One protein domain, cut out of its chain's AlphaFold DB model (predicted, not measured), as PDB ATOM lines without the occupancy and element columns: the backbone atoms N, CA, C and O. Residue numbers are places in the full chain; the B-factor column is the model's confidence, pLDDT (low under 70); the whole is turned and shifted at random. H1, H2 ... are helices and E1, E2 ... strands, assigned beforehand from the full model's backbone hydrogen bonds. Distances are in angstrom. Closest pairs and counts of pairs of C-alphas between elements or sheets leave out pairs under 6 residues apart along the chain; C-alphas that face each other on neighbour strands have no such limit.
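Overview. This is residues 26 to 92 of the 199 residues of the protein "LysM domain-containing protein" of Actinobacteria bacterium (UniProt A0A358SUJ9). The short helix H2 sits in the middle, with H1 packed on one side of it and the long helix H4 packed across it on another, while residues 87 to 92, of which 87 to 91 belong to H4, stick out. Away from H4's free end, E1 and E2 pair as a small two-stranded ribbon, and a long loop joins the small helix H3 to E2. The printed part has 67 residues, with four named helices and two named strands in the order E1, H1, H2, H3, E2, H4; the sheet, of order E1 - E2, is antiparallel and the class is mostly helix. The whole is compact, with a radius of gyration of the C-alphas of 11.2 A and spans of 33 by 23 by 17 A.

Along the chain. Start at C-alpha 26, at (140.091, 122.328, 120.654), where strand E1 runs over residues 26 to 28, 6.9 A from first to last C-alpha. Next find helix H1 at residues 35 to 41, 9.9 A long, and helix H2 at residues 46 to 52, 9.7 A long, beginning at C-alpha 46 (141.690, 126.816, 134.896). Helix H3 follows at residues 54 to 57, 5.1 A, and strand E2 at residues 69 to 71, 6.7 A. Helix H4 runs 24.9 A, from residue 75 to C-alpha 91 at (133.916, 118.615, 150.872).

Arrangement. Look first at H2. It touches H4, closest at the C-alphas of Gly 48 and Ala 78, 4.0 A apart, and their lines are about perpendicular at 86 degrees. H2 also touches H1, closest at the C-alphas of Ala 39 and Trp 46, 5.0 A apart; at 72 degrees these two are only just about perpendicular. H3 is close to H2 but not clearly touching, the closest C-alphas, of Tyr 50 and Ile 57, being 7.5 A apart. H1 and H4 are apart. E1 and E2 are antiparallel at 149 degrees; find N 27 and O 70, and N 70 and O 27, each pair within hydrogen-bond range at 2.9 A. Every O i to N i+4 pair is within range in H1 and H2, and 12 of 13 in H4; H3 is too short for such a pair, and its one O i to N i+3 pair is not within range.

Size, cuts and confidence. The C-alphas farthest apart, of Arg 31 and Ala 91, are 33.2 A apart. The printed part has no cut. The link from H3 to E2, 11 residues, is long. The mean pLDDT of the printed part is 72.9; look for values under 70 at residues 31 to 34, 36 to 37, 58 to 65, 67 and 85 to 92.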
ATOM      1  N   GLU A  26     139.279 123.470 120.272       81.38
ATOM      2  CA  GLU A  26     140.091 122.328 120.654       81.38
ATOM      3  C   GLU A  26     141.550 122.736 120.484       81.38
ATOM      4  O   GLU A  26     141.939 123.270 119.440       81.38
ATOM      5  N   ILE A  27     142.344 122.549 121.529       86.69
ATOM      6  CA  ILE A  27     143.778 122.810 121.489       86.69
ATOM      7  C   ILE A  27     144.540 121.515 121.696       86.69
ATOM      8  O   ILE A  27     144.053 120.602 122.353       86.69
ATOM      9  N   VAL A  28     145.761 121.473 121.181       86.44
ATOM     10  CA  VAL A  28     146.704 120.400 121.475       86.44
ATOM     11  C   VAL A  28     147.698 120.925 122.496       86.44
ATOM     12  O   VAL A  28     148.369 121.928 122.230       86.44
ATOM     13  N   VAL A  29     147.789 120.255 123.643       83.31
ATOM     14  CA  VAL A  29     148.751 120.574 124.701       83.31
ATOM     15  C   VAL A  29     150.162 120.452 124.143       83.31
ATOM     16  O   VAL A  29     150.540 119.433 123.555       83.31
ATOM     17  N   ARG A  30     150.964 121.498 124.316       70.56
ATOM     18  CA  ARG A  30     152.364 121.536 123.900       70.56
ATOM     19  C   ARG A  30     153.275 121.225 125.076       70.56
ATOM     20  O   ARG A  30     152.896 121.311 126.242       70.56
ATOM     21  N   ARG A  31     154.524 120.880 124.763       58.41
ATOM     22  CA  ARG A  31     155.556 120.705 125.785       58.41
ATOM     23  C   ARG A  31     155.727 122.020 126.552       58.41
ATOM     24  O   ARG A  31     156.077 123.026 125.943       58.41
ATOM     25  N   GLY A  32     155.524 121.971 127.867       56.91
ATOM     26  CA  GLY A  32     155.629 123.130 128.755       56.91
ATOM     27  C   GLY A  32     154.320 123.889 128.980       56.91
ATOM     28  O   GLY A  32     154.322 124.809 129.784       56.91
ATOM     29  N   ASP A  33     153.214 123.506 128.332       66.94
ATOM     30  CA  ASP A  33     151.908 124.062 128.683       66.94
ATOM     31  C   ASP A  33     151.468 123.565 130.073       66.94
ATOM     32  O   ASP A  33     151.734 122.428 130.468       66.94
ATOM     33  N   SER A  34     150.729 124.416 130.780       68.44
ATOM     34  CA  SER A  34     149.978 124.079 131.991       68.44
ATOM     35  C   SER A  34     148.508 124.470 131.811       68.44
ATOM     36  O   SER A  34     148.193 125.371 131.026       68.44
ATOM     37  N   LEU A  35     147.584 123.829 132.544       72.50
ATOM     38  CA  LEU A  35     146.162 124.213 132.510       72.50
ATOM     39  C   LEU A  35     145.966 125.691 132.864       72.50
ATOM     40  O   LEU A  35     145.112 126.349 132.275       72.50
ATOM     41  N   SER A  36     146.787 126.215 133.773       61.03
ATOM     42  CA  SER A  36     146.785 127.615 134.195       61.03
ATOM     43  C   SER A  36     147.185 128.567 133.065       61.03
ATOM     44  O   SER A  36     146.472 129.534 132.807       61.03
ATOM     45  N   GLU A  37     148.273 128.282 132.342       64.88
ATOM     46  CA  GLU A  37     148.709 129.108 131.204       64.88
ATOM     47  C   GLU A  37     147.739 129.048 130.030       64.88
ATOM     48  O   GLU A  37     147.446 130.068 129.398       64.88
ATOM     49  N   ILE A  38     147.212 127.856 129.744       75.12
ATOM     50  CA  ILE A  38     146.200 127.677 128.707       75.12
ATOM     51  C   ILE A  38     144.959 128.491 129.079       75.12
ATOM     52  O   ILE A  38     144.504 129.318 128.292       75.12
ATOM     53  N   ALA A  39     144.430 128.313 130.289       79.12
ATOM     54  CA  ALA A  39     143.245 129.025 130.744       79.12
ATOM     55  C   ALA A  39     143.437 130.551 130.728       79.12
ATOM     56  O   ALA A  39     142.560 131.268 130.240       79.12
ATOM     57  N   ALA A  40     144.609 131.048 131.142       71.94
ATOM     58  CA  ALA A  40     144.956 132.466 131.081       71.94
ATOM     59  C   ALA A  40     144.954 133.005 129.640       71.94
ATOM     60  O   ALA A  40     144.356 134.049 129.369       71.94
ATOM     61  N   ARG A  41     145.539 132.265 128.685       77.56
ATOM     62  CA  ARG A  41     145.547 132.633 127.256       77.56
ATOM     63  C   ARG A  41     144.132 132.790 126.691       77.56
ATOM     64  O   ARG A  41     143.898 133.665 125.859       77.56
ATOM     65  N   TYR A  42     143.192 131.970 127.163       80.50
ATOM     66  CA  TYR A  42     141.782 132.017 126.767       80.50
ATOM     67  C   TYR A  42     140.901 132.869 127.693       80.50
ATOM     68  O   TYR A  42     139.704 132.991 127.438       80.50
ATOM     69  N   ARG A  43     141.484 133.513 128.714       78.75
ATOM     70  CA  ARG A  43     140.785 134.333 129.719       78.75
ATOM     71  C   ARG A  43     139.637 133.585 130.410       78.75
ATOM     72  O   ARG A  43     138.549 134.130 130.591       78.75
ATOM     73  N   ILE A  44     139.886 132.332 130.782       81.00
ATOM     74  CA  ILE A  44     138.962 131.475 131.534       81.00
ATOM     75  C   ILE A  44     139.615 130.972 132.828       81.00
ATOM     76  O   ILE A  44     140.831 131.030 132.980       81.00
ATOM     77  N   GLU A  45     138.811 130.467 133.767       77.38
ATOM     78  CA  GLU A  45     139.326 129.863 135.001       77.38
ATOM     79  C   GLU A  45     139.839 128.438 134.722       77.38
ATOM     80  O   GLU A  45     139.110 127.600 134.180       77.38
ATOM     81  N   TRP A  46     141.081 128.135 135.119       76.38
ATOM     82  CA  TRP A  46     141.690 126.816 134.896       76.38
ATOM     83  C   TRP A  46     140.925 125.643 135.534       76.38
ATOM     84  O   TRP A  46     140.874 124.592 134.893       76.38
ATOM     85  N   PRO A  47     140.254 125.766 136.703       81.56
ATOM     86  CA  PRO A  47     139.452 124.665 137.231       81.56
ATOM     87  C   PRO A  47     138.253 124.353 136.332       81.56
ATOM     88  O   PRO A  47     137.855 123.201 136.189       81.56
ATOM     89  N   GLY A  48     137.702 125.375 135.672       82.81
ATOM     90  CA  GLY A  48     136.641 125.211 134.685       82.81
ATOM     91  C   GLY A  48     137.130 124.538 133.407       82.81
ATOM     92  O   GLY A  48     136.416 123.720 132.830       82.81
ATOM     93  N   LEU A  49     138.362 124.845 132.990       84.94
ATOM     94  CA  LEU A  49     139.036 124.141 131.901       84.94
ATOM     95  C   LEU A  49     139.302 122.670 132.261       84.94
ATOM     96  O   LEU A  49     139.053 121.797 131.434       84.94
ATOM     97  N   TYR A  50     139.762 122.385 133.480       82.94
ATOM     98  CA  TYR A  50     139.982 121.021 133.961       82.94
ATOM     99  C   TYR A  50     138.683 120.212 133.998       82.94
ATOM    100  O   TYR A  50     138.608 119.160 133.375       82.94
ATOM    101  N   GLU A  51     137.640 120.710 134.667       85.06
ATOM    102  CA  GLU A  51     136.366 119.988 134.790       85.06
ATOM    103  C   GLU A  51     135.714 119.731 133.423       85.06
ATOM    104  O   GLU A  51     135.130 118.672 133.204       85.06
ATOM    105  N   ALA A  52     135.887 120.640 132.456       88.12
ATOM    106  CA  ALA A  52     135.432 120.430 131.081       88.12
ATOM    107  C   ALA A  52     136.160 119.282 130.349       88.12
ATOM    108  O   ALA A  52     135.637 118.786 129.352       88.12
ATOM    109  N   ASN A  53     137.344 118.877 130.823       89.94
ATOM    110  CA  ASN A  53     138.229 117.889 130.197       89.94
ATOM    111  C   ASN A  53     138.631 116.747 131.139       89.94
ATOM    112  O   ASN A  53     139.531 115.970 130.829       89.94
ATOM    113  N   ARG A  54     137.960 116.609 132.285       84.06
ATOM    114  CA  ARG A  54     138.330 115.657 133.340       84.06
ATOM    115  C   ARG A  54     138.335 114.199 132.874       84.06
ATOM    116  O   ARG A  54     139.060 113.375 133.417       84.06
ATOM    117  N   THR A  55     137.551 113.870 131.849       80.75
ATOM    118  CA  THR A  55     137.542 112.538 131.224       80.75
ATOM    119  C   THR A  55     138.798 112.240 130.405       80.75
ATOM    120  O   THR A  55     139.104 111.070 130.202       80.75
ATOM    121  N   VAL A  56     139.503 113.272 129.934       80.94
ATOM    122  CA  VAL A  56     140.741 113.166 129.147       80.94
ATOM    123  C   VAL A  56     141.957 113.236 130.075       80.94
ATOM    124  O   VAL A  56     142.784 112.331 130.063       80.94
ATOM    125  N   ILE A  57     141.977 114.236 130.960       75.00
ATOM    126  CA  ILE A  57     143.077 114.520 131.901       75.00
ATOM    127  C   ILE A  57     143.109 113.497 133.056       75.00
ATOM    128  O   ILE A  57     144.137 113.237 133.682       75.00
ATOM    129  N   GLY A  58     141.964 112.880 133.360       68.12
ATOM    130  CA  GLY A  58     141.813 111.950 134.471       68.12
ATOM    131  C   GLY A  58     141.665 112.660 135.817       68.12
ATOM    132  O   GLY A  58     141.261 113.816 135.904       68.12
ATOM    133  N   GLY A  59     141.940 111.937 136.904       58.56
ATOM    134  CA  GLY A  59     141.702 112.427 138.268       58.56
ATOM    135  C   GLY A  59     142.716 113.454 138.777       58.56
ATOM    136  O   GLY A  59     142.496 114.018 139.848       58.56
ATOM    137  N   ASN A  60     143.814 113.673 138.050       54.50
ATOM    138  CA  ASN A  60     144.870 114.594 138.449       54.50
ATOM    139  C   ASN A  60     144.964 115.764 137.451       54.50
ATOM    140  O   ASN A  60     145.482 115.564 136.353       54.50
ATOM    141  N   PRO A  61     144.550 116.988 137.832       56.34
ATOM    142  CA  PRO A  61     144.606 118.167 136.960       56.34
ATOM    143  C   PRO A  61     146.031 118.565 136.542       56.34
ATOM    144  O   PRO A  61     146.199 119.343 135.608       56.34
ATOM    145  N   SER A  62     147.062 118.036 137.206       52.88
ATOM    146  CA  SER A  62     148.468 118.312 136.884       52.88
ATOM    147  C   SER A  62     149.031 117.407 135.781       52.88
ATOM    148  O   SER A  62     150.157 117.617 135.338       52.88
ATOM    149  N   LEU A  63     148.285 116.384 135.346       58.66
ATOM    150  CA  LEU A  63     148.726 115.417 134.339       58.66
ATOM    151  C   LEU A  63     148.109 115.723 132.973       58.66
ATOM    152  O   LEU A  63     147.304 114.949 132.473       58.66
ATOM    153  N   ILE A  64     148.511 116.836 132.359       65.69
ATOM    154  CA  ILE A  64     148.229 117.056 130.935       65.69
ATOM    155  C   ILE A  64     149.399 116.547 130.097       65.69
ATOM    156  O   ILE A  64     150.555 116.914 130.331       65.69
ATOM    157  N   MET A  65     149.126 115.676 129.128       67.88
ATOM    158  CA  MET A  65     150.167 115.134 128.258       67.88
ATOM    159  C   MET A  65     150.343 115.993 127.009       67.88
ATOM    160  O   MET A  65     149.391 116.504 126.430       67.88
ATOM    161  N   THR A  66     151.582 116.146 126.540       70.00
ATOM    162  CA  THR A  66     151.816 116.775 125.232       70.00
ATOM    163  C   THR A  66     151.123 115.961 124.140       70.00
ATOM    164  O   THR A  66     151.279 114.744 124.090       70.00
ATOM    165  N   GLY A  67     150.389 116.626 123.250       65.44
ATOM    166  CA  GLY A  67     149.558 115.967 122.240       65.44
ATOM    167  C   GLY A  67     148.108 115.747 122.676       65.44
ATOM    168  O   GLY A  67     147.293 115.343 121.853       65.44
ATOM    169  N   GLU A  68     147.767 116.026 123.935       80.44
ATOM    170  CA  GLU A  68     146.409 115.864 124.444       80.44
ATOM    171  C   GLU A  68     145.485 116.959 123.911       80.44
ATOM    172  O   GLU A  68     145.848 118.138 123.857       80.44
ATOM    173  N   HIS A  69     144.292 116.554 123.487       85.25
ATOM    174  CA  HIS A  69     143.294 117.449 122.930       85.25
ATOM    175  C   HIS A  69     142.384 117.961 124.044       85.25
ATOM    176  O   HIS A  69     141.611 117.198 124.623       85.25
ATOM    177  N   LEU A  70     142.480 119.255 124.344       88.31
ATOM    178  CA  LEU A  70     141.645 119.895 125.353       88.31
ATOM    179  C   LEU A  70     140.583 120.758 124.690       88.31
ATOM    180  O   LEU A  70     140.873 121.636 123.875       88.31
ATOM    181  N   ARG A  71     139.340 120.547 125.108       90.38
ATOM    182  CA  ARG A  71     138.203 121.396 124.788       90.38
ATOM    183  C   ARG A  71     138.248 122.644 125.661       90.38
ATOM    184  O   ARG A  71     138.074 122.570 126.873       90.38
ATOM    185  N   ILE A  72     138.398 123.806 125.046       89.38
ATOM    186  CA  ILE A  72     138.270 125.100 125.715       89.38
ATOM    187  C   ILE A  72     136.771 125.414 125.869       89.38
ATOM    188  O   ILE A  72     136.094 125.606 124.861       89.38
ATOM    189  N   PRO A  73     136.193 125.441 127.083       86.69
ATOM    190  CA  PRO A  73     134.801 125.848 127.276       86.69
ATOM    191  C   PRO A  73     134.614 127.353 127.024       86.69
ATOM    192  O   PRO A  73     135.569 128.129 127.018       86.69
ATOM    193  N   SER A  74     133.362 127.793 126.863       84.31
ATOM    194  CA  SER A  74     133.066 129.230 126.910       84.31
ATOM    195  C   SER A  74     133.385 129.794 128.298       84.31
ATOM    196  O   SER A  74     133.318 129.072 129.292       84.31
ATOM    197  N   ALA A  75     133.673 131.094 128.392       77.69
ATOM    198  CA  ALA A  75     133.989 131.728 129.675       77.69
ATOM    199  C   ALA A  75     132.877 131.542 130.725       77.69
ATOM    200  O   ALA A  75     133.159 131.236 131.881       77.69
ATOM    201  N   ALA A  76     131.609 131.642 130.308       80.44
ATOM    202  CA  ALA A  76     130.467 131.391 131.185       80.44
ATOM    203  C   ALA A  76     130.437 129.938 131.694       80.44
ATOM    204  O   ALA A  76     130.274 129.706 132.890       80.44
ATOM    205  N   GLN A  77     130.664 128.965 130.806       83.75
ATOM    206  CA  GLN A  77     130.702 127.550 131.175       83.75
ATOM    207  C   GLN A  77     131.898 127.235 132.087       83.75
ATOM    208  O   GLN A  77     131.742 126.502 133.059       83.75
ATOM    209  N   ALA A  78     133.068 127.823 131.820       81.44
ATOM    210  CA  ALA A  78     134.254 127.672 132.658       81.44
ATOM    211  C   ALA A  78     133.998 128.160 134.092       81.44
ATOM    212  O   ALA A  78     134.304 127.446 135.040       81.44
ATOM    213  N   ALA A  79     133.377 129.332 134.258       76.50
ATOM    214  CA  ALA A  79     133.065 129.883 135.577       76.50
ATOM    215  C   ALA A  79     132.092 128.989 136.372       76.50
ATOM    216  O   ALA A  79     132.284 128.762 137.568       76.50
ATOM    217  N   GLN A  80     131.073 128.429 135.712       82.06
ATOM    218  CA  GLN A  80     130.133 127.499 136.350       82.06
ATOM    219  C   GLN A  80     130.833 126.211 136.814       82.06
ATOM    220  O   GLN A  80     130.666 125.787 137.958       82.06
ATOM    221  N   LEU A  81     131.649 125.614 135.943       84.06
ATOM    222  CA  LEU A  81     132.397 124.391 136.241       84.06
ATOM    223  C   LEU A  81     133.434 124.612 137.350       84.06
ATOM    224  O   LEU A  81     133.538 123.808 138.276       84.06
ATOM    225  N   ALA A  82     134.126 125.747 137.338       76.06
ATOM    226  CA  ALA A  82     135.063 126.107 138.393       76.06
ATOM    227  C   ALA A  82     134.381 126.299 139.757       76.06
ATOM    228  O   ALA A  82     134.974 126.000 140.794       76.06
ATOM    229  N   GLY A  83     133.128 126.761 139.781       70.94
ATOM    230  CA  GLY A  83     132.313 126.784 140.996       70.94
ATOM    231  C   GLY A  83     132.089 125.383 141.574       70.94
ATOM    232  O   GLY A  83     132.240 125.186 142.778       70.94
ATOM    233  N   SER A  84     131.802 124.395 140.720       73.88
ATOM    234  CA  SER A  84     131.613 123.001 141.149       73.88
ATOM    235  C   SER A  84     132.906 122.342 141.643       73.88
ATOM    236  O   SER A  84     132.890 121.670 142.673       73.88
ATOM    237  N   TYR A  85     134.041 122.618 140.993       69.50
ATOM    238  CA  TYR A  85     135.359 122.165 141.445       69.50
ATOM    239  C   TYR A  85     135.698 122.713 142.837       69.50
ATOM    240  O   TYR A  85     136.091 121.965 143.731       69.50
ATOM    241  N   ARG A  86     135.458 124.016 143.058       65.31
ATOM    242  CA  ARG A  86     135.640 124.667 144.365       65.31
ATOM    243  C   ARG A  86     134.761 124.043 145.453       65.31
ATOM    244  O   ARG A  86     135.231 123.845 146.568       65.31
ATOM    245  N   GLN A  87     133.510 123.704 145.136       50.12
ATOM    246  CA  GLN A  87     132.586 123.057 146.077       50.12
ATOM    247  C   GLN A  87     132.974 121.604 146.403       50.12
ATOM    248  O   GLN A  87     132.819 121.167 147.540       50.12
ATOM    249  N   ALA A  88     133.507 120.855 145.437       52.88
ATOM    250  CA  ALA A  88     134.007 119.502 145.675       52.88
ATOM    251  C   ALA A  88     135.290 119.501 146.527       52.88
ATOM    252  O   ALA A  88     135.441 118.653 147.405       52.88
ATOM    253  N   ALA A  89     136.179 120.478 146.325       46.91
ATOM    254  CA  ALA A  89     137.417 120.615 147.093       46.91
ATOM    255  C   ALA A  89     137.165 120.897 148.588       46.91
ATOM    256  O   ALA A  89     137.846 120.337 149.443       46.91
ATOM    257  N   VAL A  90     136.138 121.688 148.928       39.03
ATOM    258  CA  VAL A  90     135.777 121.959 150.335       39.03
ATOM    259  C   VAL A  90     135.082 120.786 151.040       39.03
ATOM    260  O   VAL A  90     135.040 120.759 152.265       39.03
ATOM    261  N   ALA A  91     134.546 119.809 150.301       41.56
ATOM    262  CA  ALA A  91     133.916 118.615 150.872       41.56
ATOM    263  C   ALA A  91     134.914 117.469 151.136       41.56
ATOM    264  O   ALA A  91     134.601 116.543 151.883       41.56
ATOM    265  N   ALA A  92     136.106 117.521 150.533       36.34
ATOM    266  CA  ALA A  92     137.099 116.445 150.559       36.34
ATOM    267  C   ALA A  92     138.206 116.620 151.618       36.34
ATOM    268  O   ALA A  92     139.119 115.801 151.670       36.34
TER     269      ALA A  92